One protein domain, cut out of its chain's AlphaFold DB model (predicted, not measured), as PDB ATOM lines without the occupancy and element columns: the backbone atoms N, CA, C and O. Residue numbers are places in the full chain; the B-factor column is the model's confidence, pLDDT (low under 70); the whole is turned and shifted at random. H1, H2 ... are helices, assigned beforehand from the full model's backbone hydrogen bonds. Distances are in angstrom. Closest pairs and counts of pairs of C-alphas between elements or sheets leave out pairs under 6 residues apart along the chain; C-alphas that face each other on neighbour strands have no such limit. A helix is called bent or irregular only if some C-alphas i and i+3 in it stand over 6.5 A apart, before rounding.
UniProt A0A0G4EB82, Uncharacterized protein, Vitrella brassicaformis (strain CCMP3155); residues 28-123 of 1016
ATOM      1  N   SER A  28     282.621 267.421 441.667       36.34
ATOM      2  CA  SER A  28     283.155 266.289 440.910       36.34
ATOM      3  C   SER A  28     283.979 266.796 439.715       36.34
ATOM      4  O   SER A  28     283.723 267.877 439.172       36.34
ATOM      5  N   ARG A  29     284.981 266.020 439.275       41.03
ATOM      6  CA  ARG A  29     285.861 266.376 438.140       41.03
ATOM      7  C   ARG A  29     285.059 266.725 436.868       41.03
ATOM      8  O   ARG A  29     285.435 267.642 436.149       41.03
ATOM      9  N   GLN A  30     283.912 266.072 436.652       37.16
ATOM     10  CA  GLN A  30     283.009 266.329 435.520       37.16
ATOM     11  C   GLN A  30     282.219 267.645 435.632       37.16
ATOM     12  O   GLN A  30     282.172 268.402 434.664       37.16
ATOM     13  N   GLU A  31     281.642 267.961 436.797       39.19
ATOM     14  CA  GLU A  31     280.891 269.216 437.002       39.19
ATOM     15  C   GLU A  31     281.798 270.451 436.891       39.19
ATOM     16  O   GLU A  31     281.401 271.488 436.358       39.19
ATOM     17  N   THR A  32     283.046 270.318 437.350       47.91
ATOM     18  CA  THR A  32     284.041 271.402 437.350       47.91
ATOM     19  C   THR A  32     284.580 271.710 435.945       47.91
ATOM     20  O   THR A  32     284.955 272.852 435.671       47.91
ATOM     21  N   SER A  33     284.610 270.711 435.053       45.12
ATOM     22  CA  SER A  33     285.026 270.874 433.653       45.12
ATOM     23  C   SER A  33     283.902 271.488 432.801       45.12
ATOM     24  O   SER A  33     284.140 272.444 432.066       45.12
ATOM     25  N   GLN A  34     282.641 271.064 432.981       47.28
ATOM     26  CA  GLN A  34     281.496 271.637 432.247       47.28
ATOM     27  C   GLN A  34     281.246 273.127 432.543       47.28
ATOM     28  O   GLN A  34     280.952 273.885 431.621       47.28
ATOM     29  N   GLN A  35     281.379 273.566 433.802       50.91
ATOM     30  CA  GLN A  35     281.259 274.990 434.159       50.91
ATOM     31  C   GLN A  35     282.405 275.851 433.615       50.91
ATOM     32  O   GLN A  35     282.228 277.054 433.415       50.91
ATOM     33  N   LEU A  36     283.586 275.268 433.391       50.31
ATOM     34  CA  LEU A  36     284.704 276.019 432.838       50.31
ATOM     35  C   LEU A  36     284.578 276.165 431.325       50.31
ATOM     36  O   LEU A  36     284.746 277.273 430.838       50.31
ATOM     37  N   VAL A  37     284.210 275.106 430.594       51.47
ATOM     38  CA  VAL A  37     283.973 275.178 429.138       51.47
ATOM     39  C   VAL A  37     282.969 276.288 428.804       51.47
ATOM     40  O   VAL A  37     283.227 277.101 427.920       51.47
ATOM     41  N   SER A  38     281.888 276.413 429.579       53.06
ATOM     42  CA  SER A  38     280.914 277.499 429.400       53.06
ATOM     43  C   SER A  38     281.444 278.890 429.781       53.06
ATOM     44  O   SER A  38     280.982 279.881 429.222       53.06
ATOM     45  N   SER A  39     282.411 278.984 430.699       55.19
ATOM     46  CA  SER A  39     283.091 280.240 431.067       55.19
ATOM     47  C   SER A  39     284.145 280.650 430.027       55.19
ATOM     48  O   SER A  39     284.304 281.831 429.735       55.19
ATOM     49  N   VAL A  40     284.840 279.674 429.434       55.75
ATOM     50  CA  VAL A  40     285.843 279.838 428.369       55.75
ATOM     51  C   VAL A  40     285.202 280.348 427.081       55.75
ATOM     52  O   VAL A  40     285.716 281.280 426.469       55.75
ATOM     53  N   GLU A  41     284.053 279.791 426.690       57.38
ATOM     54  CA  GLU A  41     283.313 280.213 425.491       57.38
ATOM     55  C   GLU A  41     282.882 281.692 425.527       57.38
ATOM     56  O   GLU A  41     282.626 282.288 424.480       57.38
ATOM     57  N   GLN A  42     282.826 282.299 426.718       57.78
ATOM     58  CA  GLN A  42     282.398 283.685 426.923       57.78
ATOM     59  C   GLN A  42     283.532 284.719 426.816       57.78
ATOM     60  O   GLN A  42     283.240 285.919 426.787       57.78
ATOM     61  N   LEU A  43     284.801 284.293 426.757       63.06
ATOM     62  CA  LEU A  43     285.960 285.189 426.808       63.06
ATOM     63  C   LEU A  43     286.719 285.229 425.481       63.06
ATOM     64  O   LEU A  43     287.280 284.238 425.019       63.06
ATOM     65  N   GLU A  44     286.774 286.415 424.877       61.72
ATOM     66  CA  GLU A  44     287.515 286.646 423.633       61.72
ATOM     67  C   GLU A  44     289.036 286.656 423.851       61.72
ATOM     68  O   GLU A  44     289.757 286.166 422.987       61.72
ATOM     69  N   SER A  45     289.514 287.100 425.021       60.06
ATOM     70  CA  SER A  45     290.946 287.205 425.360       60.06
ATOM     71  C   SER A  45     291.707 285.874 425.308       60.06
ATOM     72  O   SER A  45     292.901 285.845 425.024       60.06
ATOM     73  N   MET A  46     291.021 284.746 425.516       65.12
ATOM     74  CA  MET A  46     291.633 283.414 425.428       65.12
ATOM     75  C   MET A  46     291.975 282.987 424.002       65.12
ATOM     76  O   MET A  46     292.831 282.126 423.821       65.12
ATOM     77  N   LYS A  47     291.322 283.560 422.983       63.62
ATOM     78  CA  LYS A  47     291.500 283.124 421.588       63.62
ATOM     79  C   LYS A  47     292.886 283.457 421.044       63.62
ATOM     80  O   LYS A  47     293.352 282.767 420.136       63.62
ATOM     81  N   ASP A  48     293.531 284.477 421.610       64.81
ATOM     82  CA  ASP A  48     294.780 285.009 421.081       64.81
ATOM     83  C   ASP A  48     296.037 284.644 421.884       64.81
ATOM     84  O   ASP A  48     297.139 284.803 421.364       64.81
ATOM     85  N   CYS A  49     295.900 284.037 423.065       74.56
ATOM     86  CA  CYS A  49     297.035 283.673 423.918       74.56
ATOM     87  C   CYS A  49     297.683 282.337 423.517       74.56
ATOM     88  O   CYS A  49     296.984 281.350 423.272       74.56
ATOM     89  N   PHE A  50     299.017 282.269 423.519       76.06
ATOM     90  CA  PHE A  50     299.776 281.024 423.340       76.06
ATOM     91  C   PHE A  50     300.352 280.483 424.655       76.06
ATOM     92  O   PHE A  50     300.433 279.267 424.818       76.06
ATOM     93  N   PHE A  51     300.693 281.349 425.615       82.38
ATOM     94  CA  PHE A  51     301.230 280.945 426.921       82.38
ATOM     95  C   PHE A  51     300.337 281.349 428.103       82.38
ATOM     96  O   PHE A  51     299.676 282.391 428.091       82.38
ATOM     97  N   CYS A  52     300.375 280.562 429.189       83.75
ATOM     98  CA  CYS A  52     299.629 280.848 430.427       83.75
ATOM     99  C   CYS A  52     299.966 282.214 431.047       83.75
ATOM    100  O   CYS A  52     299.090 282.848 431.630       83.75
ATOM    101  N   HIS A  53     301.217 282.671 430.937       81.06
ATOM    102  CA  HIS A  53     301.619 283.981 431.454       81.06
ATOM    103  C   HIS A  53     300.915 285.125 430.706       81.06
ATOM    104  O   HIS A  53     300.394 286.039 431.343       81.06
ATOM    105  N   THR A  54     300.845 285.045 429.374       81.25
ATOM    106  CA  THR A  54     300.128 286.015 428.534       81.25
ATOM    107  C   THR A  54     298.646 286.024 428.885       81.25
ATOM    108  O   THR A  54     298.088 287.076 429.184       81.25
ATOM    109  N   LEU A  55     298.035 284.836 428.972       84.94
ATOM    110  CA  LEU A  55     296.639 284.691 429.377       84.94
ATOM    111  C   LEU A  55     296.370 285.340 430.738       84.94
ATOM    112  O   LEU A  55     295.390 286.064 430.902       84.94
ATOM    113  N   ARG A  56     297.247 285.102 431.717       86.50
ATOM    114  CA  ARG A  56     297.144 285.706 433.047       86.50
ATOM    115  C   ARG A  56     297.115 287.234 432.963       86.50
ATOM    116  O   ARG A  56     296.249 287.844 433.586       86.50
ATOM    117  N   TYR A  57     298.025 287.842 432.204       85.69
ATOM    118  CA  TYR A  57     298.084 289.295 432.032       85.69
ATOM    119  C   TYR A  57     296.815 289.850 431.360       85.69
ATOM    120  O   TYR A  57     296.173 290.739 431.918       85.69
ATOM    121  N   GLU A  58     296.408 289.273 430.227       84.50
ATOM    122  CA  GLU A  58     295.230 289.697 429.453       84.50
ATOM    123  C   GLU A  58     293.937 289.619 430.281       84.50
ATOM    124  O   GLU A  58     293.094 290.515 430.241       84.50
ATOM    125  N   LEU A  59     293.778 288.573 431.101       88.31
ATOM    126  CA  LEU A  59     292.624 288.440 431.994       88.31
ATOM    127  C   LEU A  59     292.569 289.562 433.034       88.31
ATOM    128  O   LEU A  59     291.493 290.108 433.278       88.31
ATOM    129  N   TRP A  60     293.702 289.927 433.641       89.75
ATOM    130  CA  TRP A  60     293.752 291.062 434.567       89.75
ATOM    131  C   TRP A  60     293.495 292.391 433.861       89.75
ATOM    132  O   TRP A  60     292.775 293.234 434.401       89.75
ATOM    133  N   GLU A  61     294.058 292.585 432.672       88.19
ATOM    134  CA  GLU A  61     293.891 293.816 431.904       88.19
ATOM    135  C   GLU A  61     292.423 294.043 431.535       88.19
ATOM    136  O   GLU A  61     291.852 295.087 431.861       88.19
ATOM    137  N   VAL A  62     291.779 293.046 430.929       88.06
ATOM    138  CA  VAL A  62     290.380 293.149 430.503       88.06
ATOM    139  C   VAL A  62     289.433 293.236 431.706       88.06
ATOM    140  O   VAL A  62     288.458 293.992 431.672       88.06
ATOM    141  N   LEU A  63     289.740 292.555 432.818       90.25
ATOM    142  CA  LEU A  63     288.982 292.694 434.065       90.25
ATOM    143  C   LEU A  63     288.970 294.149 434.565       90.25
ATOM    144  O   LEU A  63     287.916 294.665 434.942       90.25
ATOM    145  N   VAL A  64     290.130 294.811 434.563       90.44
ATOM    146  CA  VAL A  64     290.304 296.183 435.072       90.44
ATOM    147  C   VAL A  64     289.754 297.235 434.112       90.44
ATOM    148  O   VAL A  64     289.179 298.230 434.571       90.44
ATOM    149  N   ASN A  65     289.948 297.037 432.808       87.94
ATOM    150  CA  ASN A  65     289.697 298.055 431.789       87.94
ATOM    151  C   ASN A  65     288.321 297.941 431.124       87.94
ATOM    152  O   ASN A  65     287.817 298.952 430.643       87.94
ATOM    153  N   ASP A  66     287.701 296.758 431.115       87.25
ATOM    154  CA  ASP A  66     286.421 296.525 430.435       87.25
ATOM    155  C   ASP A  66     285.350 295.972 431.385       87.25
ATOM    156  O   ASP A  66     284.299 296.585 431.575       87.25
ATOM    157  N   TYR A  67     285.604 294.848 432.058       89.50
ATOM    158  CA  TYR A  67     284.526 294.116 432.736       89.50
ATOM    159  C   TYR A  67     284.039 294.777 434.029       89.50
ATOM    160  O   TYR A  67     282.827 294.928 434.206       89.50
ATOM    161  N   LEU A  68     284.952 295.199 434.914       90.50
ATOM    162  CA  LEU A  68     284.588 295.902 436.150       90.50
ATOM    163  C   LEU A  68     283.994 297.300 435.885       90.50
ATOM    164  O   LEU A  68     282.964 297.598 436.488       90.50
ATOM    165  N   PRO A  69     284.548 298.144 434.982       90.69
ATOM    166  CA  PRO A  69     283.954 299.444 434.643       90.69
ATOM    167  C   PRO A  69     282.550 299.351 434.051       90.69
ATOM    168  O   PRO A  69     281.706 300.193 434.342       90.69
ATOM    169  N   ASN A  70     282.294 298.321 433.239       88.88
ATOM    170  CA  ASN A  70     281.010 298.119 432.568       88.88
ATOM    171  C   ASN A  70     280.036 297.235 433.369       88.88
ATOM    172  O   ASN A  70     278.987 296.861 432.847       88.88
ATOM    173  N   HIS A  71     280.371 296.891 434.621       89.88
ATOM    174  CA  HIS A  71     279.551 296.078 435.532       89.88
ATOM    175  C   HIS A  71     279.104 294.742 434.899       89.88
ATOM    176  O   HIS A  71     277.985 294.258 435.103       89.88
ATOM    177  N   ASN A  72     279.969 294.133 434.083       86.00
ATOM    178  CA  ASN A  72     279.644 292.909 433.359       86.00
ATOM    179  C   ASN A  72     279.828 291.688 434.268       86.00
ATOM    180  O   ASN A  72     280.901 291.083 434.293       86.00
ATOM    181  N   LEU A  73     278.784 291.330 435.023       86.19
ATOM    182  CA  LEU A  73     278.837 290.256 436.022       86.19
ATOM    183  C   LEU A  73     279.259 288.906 435.433       86.19
ATOM    184  O   LEU A  73     280.178 288.285 435.955       86.19
ATOM    185  N   ASN A  74     278.660 288.487 434.314       83.50
ATOM    186  CA  ASN A  74     278.959 287.185 433.706       83.50
ATOM    187  C   ASN A  74     280.435 287.076 433.297       83.50
ATOM    188  O   ASN A  74     281.107 286.109 433.652       83.50
ATOM    189  N   LYS A  75     280.962 288.093 432.597       84.38
ATOM    190  CA  LYS A  75     282.371 288.101 432.178       84.38
ATOM    191  C   LYS A  75     283.324 288.269 433.364       84.38
ATOM    192  O   LYS A  75     284.394 287.663 433.368       84.38
ATOM    193  N   THR A  76     282.933 289.041 434.379       87.69
ATOM    194  CA  THR A  76     283.700 289.205 435.624       87.69
ATOM    195  C   THR A  76     283.824 287.877 436.366       87.69
ATOM    196  O   THR A  76     284.938 287.458 436.669       87.69
ATOM    197  N   ASP A  77     282.717 287.169 436.594       85.94
ATOM    198  CA  ASP A  77     282.714 285.875 437.282       85.94
ATOM    199  C   ASP A  77     283.486 284.807 436.496       85.94
ATOM    200  O   ASP A  77     284.287 284.074 437.084       85.94
ATOM    201  N   ALA A  78     283.320 284.754 435.169       83.62
ATOM    202  CA  ALA A  78     284.094 283.866 434.300       83.62
ATOM    203  C   ALA A  78     285.605 284.142 434.409       83.62
ATOM    204  O   ALA A  78     286.399 283.220 434.610       83.62
ATOM    205  N   THR A  79     286.002 285.417 434.362       86.31
ATOM    206  CA  THR A  79     287.406 285.845 434.480       86.31
ATOM    207  C   THR A  79     287.985 285.511 435.848       86.31
ATOM    208  O   THR A  79     289.058 284.920 435.940       86.31
ATOM    209  N   LEU A  80     287.258 285.817 436.927       87.94
ATOM    210  CA  LEU A  80     287.676 285.498 438.292       87.94
ATOM    211  C   LEU A  80     287.738 283.985 438.540       87.94
ATOM    212  O   LEU A  80     288.511 283.555 439.387       87.94
ATOM    213  N   SER A  81     286.935 283.169 437.856       83.31
ATOM    214  CA  SER A  81     287.001 281.700 437.931       83.31
ATOM    215  C   SER A  81     288.279 281.150 437.289       83.31
ATOM    216  O   SER A  81     288.925 280.257 437.840       83.31
ATOM    217  N   ILE A  82     288.688 281.717 436.151       82.69
ATOM    218  CA  ILE A  82     289.926 281.327 435.467       82.69
ATOM    219  C   ILE A  82     291.160 281.842 436.216       82.69
ATOM    220  O   ILE A  82     292.111 281.089 436.417       82.69
ATOM    221  N   LEU A  83     291.142 283.091 436.690       85.75
ATOM    222  CA  LEU A  83     292.237 283.648 437.486       85.75
ATOM    223  C   LEU A  83     292.451 282.873 438.792       85.75
ATOM    224  O   LEU A  83     293.589 282.622 439.157       85.75
ATOM    225  N   ASP A  84     291.389 282.416 439.461       83.25
ATOM    226  CA  ASP A  84     291.473 281.611 440.697       83.25
ATOM    227  C   ASP A  84     292.259 280.308 440.490       83.25
ATOM    228  O   ASP A  84     292.977 279.831 441.367       83.25
ATOM    229  N   ARG A  85     292.187 279.771 439.272       78.00
ATOM    230  CA  ARG A  85     292.931 278.597 438.828       78.00
ATOM    231  C   ARG A  85     294.387 278.911 438.445       78.00
ATOM    232  O   ARG A  85     295.257 278.088 438.710       78.00
ATOM    233  N   LEU A  86     294.656 280.069 437.835       82.50
ATOM    234  CA  LEU A  86     295.996 280.476 437.376       82.50
ATOM    235  C   LEU A  86     296.863 281.090 438.483       82.50
ATOM    236  O   LEU A  86     298.056 280.803 438.565       82.50
ATOM    237  N   GLU A  87     296.287 281.930 439.340       85.25
ATOM    238  CA  GLU A  87     297.026 282.667 440.372       85.25
ATOM    239  C   GLU A  87     297.639 281.747 441.433       85.25
ATOM    240  O   GLU A  87     298.631 282.118 442.058       85.25
ATOM    241  N   GLY A  88     297.145 280.509 441.563       79.62
ATOM    242  CA  GLY A  88     297.766 279.486 442.407       79.62
ATOM    243  C   GLY A  88     299.246 279.239 442.080       79.62
ATOM    244  O   GLY A  88     300.031 278.977 442.986       79.62
ATOM    245  N   PHE A  89     299.670 279.419 440.822       84.44
ATOM    246  CA  PHE A  89     301.082 279.287 440.435       84.44
ATOM    247  C   PHE A  89     301.956 280.477 440.858       84.44
ATOM    248  O   PHE A  89     303.178 280.353 440.835       84.44
ATOM    249  N   TRP A  90     301.366 281.612 441.249       83.44
ATOM    250  CA  TRP A  90     302.068 282.830 441.686       83.44
ATOM    251  C   TRP A  90     301.939 283.123 443.188       83.44
ATOM    252  O   TRP A  90     302.636 284.005 443.698       83.44
ATOM    253  N   GLY A  91     301.132 282.339 443.905       78.06
ATOM    254  CA  GLY A  91     301.070 282.300 445.365       78.06
ATOM    255  C   GLY A  91     299.723 282.729 445.952       78.06
ATOM    256  O   GLY A  91     298.919 283.411 445.319       78.06
ATOM    257  N   ASP A  92     299.508 282.358 447.216       70.31
ATOM    258  CA  ASP A  92     298.205 282.466 447.895       70.31
ATOM    259  C   ASP A  92     297.710 283.912 448.090       70.31
ATOM    260  O   ASP A  92     296.509 284.150 448.211       70.31
ATOM    261  N   GLU A  93     298.614 284.899 448.104       71.50
ATOM    262  CA  GLU A  93     298.248 286.315 448.255       71.50
ATOM    263  C   GLU A  93     297.337 286.803 447.118       71.50
ATOM    264  O   GLU A  93     296.392 287.560 447.353       71.50
ATOM    265  N   MET A  94     297.590 286.342 445.890       74.38
ATOM    266  CA  MET A  94     296.792 286.725 444.725       74.38
ATOM    267  C   MET A  94     295.423 286.045 444.753       74.38
ATOM    268  O   MET A  94     294.414 286.698 444.488       74.38
ATOM    269  N   THR A  95     295.357 284.782 445.179       74.62
ATOM    270  CA  THR A  95     294.094 284.056 445.385       74.62
ATOM    271  C   THR A  95     293.209 284.743 446.430       74.62
ATOM    272  O   THR A  95     292.028 284.981 446.180       74.62
ATOM    273  N   LEU A  96     293.777 285.180 447.559       78.25
ATOM    274  CA  LEU A  96     293.056 285.970 448.572       78.25
ATOM    275  C   LEU A  96     292.544 287.306 448.009       78.25
ATOM    276  O   LEU A  96     291.450 287.775 448.350       78.25
ATOM    277  N   SER A  97     293.317 287.929 447.118       82.50
ATOM    278  CA  SER A  97     292.871 289.141 446.438       82.50
ATOM    279  C   SER A  97     291.684 288.876 445.511       82.50
ATOM    280  O   SER A  97     290.780 289.709 445.452       82.50
ATOM    281  N   LEU A  98     291.640 287.733 444.822       86.25
ATOM    282  CA  LEU A  98     290.500 287.338 443.986       86.25
ATOM    283  C   LEU A  98     289.240 287.086 444.818       86.25
ATOM    284  O   LEU A  98     288.151 287.496 444.415       86.25
ATOM    285  N   GLU A  99     289.362 286.475 445.997       86.25
ATOM    286  CA  GLU A  99     288.237 286.320 446.930       86.25
ATOM    287  C   GLU A  99     287.690 287.678 447.382       86.25
ATOM    288  O   GLU A  99     286.477 287.898 447.373       86.25
ATOM    289  N   THR A 100     288.586 288.618 447.693       87.94
ATOM    290  CA  THR A 100     288.212 289.997 448.033       87.94
ATOM    291  C   THR A 100     287.467 290.667 446.877       87.94
ATOM    292  O   THR A 100     286.442 291.310 447.096       87.94
ATOM    293  N   LEU A 101     287.927 290.482 445.636       89.88
ATOM    294  CA  LEU A 101     287.239 290.995 444.448       89.88
ATOM    295  C   LEU A 101     285.844 290.384 444.290       89.88
ATOM    296  O   LEU A 101     284.889 291.126 444.072       89.88
ATOM    297  N   ARG A 102     285.695 289.065 444.476       90.50
ATOM    298  CA  ARG A 102     284.381 288.397 444.455       90.50
ATOM    299  C   ARG A 102     283.441 288.964 445.519       90.50
ATOM    300  O   ARG A 102     282.259 289.134 445.242       90.50
ATOM    301  N   MET A 103     283.940 289.265 446.719       90.81
ATOM    302  CA  MET A 103     283.138 289.903 447.771       90.81
ATOM    303  C   MET A 103     282.694 291.311 447.372       90.81
ATOM    304  O   MET A 103     281.511 291.615 447.458       90.81
ATOM    305  N   LEU A 104     283.612 292.147 446.880       91.88
ATOM    306  CA  LEU A 104     283.292 293.514 446.460       91.88
ATOM    307  C   LEU A 104     282.277 293.544 445.311       91.88
ATOM    308  O   LEU A 104     281.360 294.358 445.338       91.88
ATOM    309  N   VAL A 105     282.407 292.644 444.334       89.88
ATOM    310  CA  VAL A 105     281.451 292.510 443.223       89.88
ATOM    311  C   VAL A 105     280.078 292.052 443.727       89.88
ATOM    312  O   VAL A 105     279.063 292.608 443.318       89.88
ATOM    313  N   ARG A 106     280.023 291.091 444.663       90.25
ATOM    314  CA  ARG A 106     278.764 290.648 445.297       90.25
ATOM    315  C   ARG A 106     278.082 291.748 446.108       90.25
ATOM    316  O   ARG A 106     276.856 291.788 446.139       90.25
ATOM    317  N   ASP A 107     278.866 292.621 446.729       92.62
ATOM    318  CA  ASP A 107     278.392 293.769 447.507       92.62
ATOM    319  C   ASP A 107     278.075 295.003 446.629       92.62
ATOM    320  O   ASP A 107     277.848 296.088 447.166       92.62
ATOM    321  N   ASP A 108     278.078 294.862 445.296       90.56
ATOM    322  CA  ASP A 108     277.836 295.931 444.308       90.56
ATOM    323  C   ASP A 108     278.854 297.098 444.370       90.56
ATOM    324  O   ASP A 108     278.596 298.227 443.952       90.56
ATOM    325  N   LYS A 109     280.067 296.834 444.877       94.06
ATOM    326  CA  LYS A 109     281.162 297.809 445.043       94.06
ATOM    327  C   LYS A 109     282.166 297.776 443.888       94.06
ATOM    328  O   LYS A 109     283.371 297.594 444.082       94.06
ATOM    329  N   TRP A 110     281.683 297.998 442.672       92.38
ATOM    330  CA  TRP A 110     282.467 297.879 441.434       92.38
ATOM    331  C   TRP A 110     283.693 298.796 441.365       92.38
ATOM    332  O   TRP A 110     284.770 298.354 440.973       92.38
ATOM    333  N   THR A 111     283.586 300.051 441.808       92.06
ATOM    334  CA  THR A 111     284.721 300.994 441.796       92.06
ATOM    335  C   THR A 111     285.839 300.571 442.755       92.06
ATOM    336  O   THR A 111     287.024 300.706 442.442       92.06
ATOM    337  N   GLU A 112     285.485 300.033 443.925       92.38
ATOM    338  CA  GLU A 112     286.463 299.497 444.879       92.38
ATOM    339  C   GLU A 112     287.110 298.219 444.340       92.38
ATOM    340  O   GLU A 112     288.332 298.069 444.436       92.38
ATOM    341  N   ALA A 113     286.315 297.345 443.711       90.38
ATOM    342  CA  ALA A 113     286.811 296.157 443.027       90.38
ATOM    343  C   ALA A 113     287.802 296.534 441.915       90.38
ATOM    344  O   ALA A 113     288.911 296.004 441.878       90.38
ATOM    345  N   GLN A 114     287.473 297.517 441.073       91.75
ATOM    346  CA  GLN A 114     288.361 297.995 440.012       91.75
ATOM    347  C   GLN A 114     289.671 298.553 440.578       91.75
ATOM    348  O   GLN A 114     290.752 298.237 440.081       91.75
ATOM    349  N   LYS A 115     289.609 299.354 441.650       89.81
ATOM    350  CA  LYS A 115     290.807 299.906 442.297       89.81
ATOM    351  C   LYS A 115     291.707 298.807 442.868       89.81
ATOM    352  O   LYS A 115     292.930 298.905 442.754       89.81
ATOM    353  N   ASN A 116     291.116 297.779 443.475       87.94
ATOM    354  CA  ASN A 116     291.842 296.624 443.994       87.94
ATOM    355  C   ASN A 116     292.482 295.813 442.852       87.94
ATOM    356  O   ASN A 116     293.690 295.590 442.873       87.94
ATOM    357  N   ALA A 117     291.720 295.493 441.804       87.56
ATOM    358  CA  ALA A 117     292.218 294.767 440.640       87.56
ATOM    359  C   ALA A 117     293.341 295.530 439.912       87.56
ATOM    360  O   ALA A 117     294.368 294.949 439.574       87.56
ATOM    361  N   ASN A 118     293.221 296.854 439.768       86.69
ATOM    362  CA  ASN A 118     294.267 297.690 439.171       86.69
ATOM    363  C   ASN A 118     295.560 297.697 440.008       86.69
ATOM    364  O   ASN A 118     296.659 297.761 439.463       86.69
ATOM    365  N   LYS A 119     295.467 297.597 441.342       83.31
ATOM    366  CA  LYS A 119     296.656 297.452 442.197       83.31
ATOM    367  C   LYS A 119     297.418 296.164 441.868       83.31
ATOM    368  O   LYS A 119     298.645 296.187 441.874       83.31
ATOM    369  N   ASN A 120     296.708 295.080 441.565       81.94
ATOM    370  CA  ASN A 120     297.309 293.814 441.153       81.94
ATOM    371  C   ASN A 120     297.864 293.880 439.734       81.94
ATOM    372  O   ASN A 120     299.006 293.491 439.535       81.94
ATOM    373  N   LEU A 121     297.129 294.462 438.782       82.50
ATOM    374  CA  LEU A 121     297.609 294.659 437.410       82.50
ATOM    375  C   LEU A 121     298.906 295.494 437.360       82.50
ATOM    376  O   LEU A 121     299.821 295.201 436.592       82.50
ATOM    377  N   LYS A 122     299.048 296.492 438.239       75.19
ATOM    378  CA  LYS A 122     300.295 297.265 438.365       75.19
ATOM    379  C   LYS A 122     301.496 296.420 438.792       75.19
ATOM    380  O   LYS A 122     302.618 296.772 438.446       75.19
ATOM    381  N   GLN A 123     301.283 295.288 439.469       69.69
ATOM    382  CA  GLN A 123     302.358 294.356 439.836       69.69
ATOM    383  C   GLN A 123     303.060 293.747 438.615       69.69
ATOM    384  O   GLN A 123     304.241 293.435 438.704       69.69
TER     385      GLN A 123
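What this domain is: This is residues 28 to 123 of the 1016 residues of an uncharacterized protein of Vitrella brassicaformis (strain CCMP3155) (UniProt A0A0G4EB82). Four helices, H2 to H5, stand side by side in an up-and-down bundle, each running against the one before it, and they close a ring in which H5 comes back to H2. H1 packs steeply on the outside of H3 with residues 36 to 40, while residues 28 to 34 stick out. The 96 printed residues hold five named helices, H1 to H5 in chain order, and no named strand: all helix. The whole is compact, with a radius of gyration of the C-alphas of 12.7 A and spans of 34 by 25 by 25 A.

Where its parts are: Find C-alpha 29 at (285.861, 266.376, 438.140); from there H1 runs to residue 40, 16.6 A. H2, residues 52 to 67, covers 20.2 A and is only just irregular, C-alphas 64 and 67 being 6.6 A apart. H3, residues 73 to 89, covers 25.2 A with a kink of 27 degrees near residue 82. H4 is residues 92 to 106, 21.3 A. H5 runs 20.3 A from residue 110 to C-alpha 123 at (302.358, 294.356, 439.836).

How they stand to each other: Look first at Ser 39 and Ala 78, the closest C-alphas of H1 and the hub H3, 5.0 A apart; these helices touch at a steep tilt of 59 degrees. H3 touches H2 in a hairpin at 30 degrees, closest at C-alphas 67 and 76, 5.8 A. The hairpin of H3 and H4 has a shallow tilt of 11 degrees, with C-alphas 84 and 95 closest at 5.9 A. H4 and H5, a hairpin at 20 degrees, touch at C-alphas 101 and 113, 5.4 A. H2 touches H5 with residues 57 to 64 alone, closest at C-alphas 64 and 114, 5.6 A. H1 is apart from H2, H4 and H5. Every O i to N i+4 pair is within hydrogen-bond range in H4; in H1 7 of 8 are, in H2 11 of 12, in H3 10 of 13 and in H5 9 of 10.

The domain as a whole: The C-alphas of Gln 30 and Lys 122 are the two farthest apart, 35.6 A. The printed part has no cut; the link from H1 to H2 is long, 11 residues. Look for low confidence, pLDDT under 70, at residues 28 to 48 and 123.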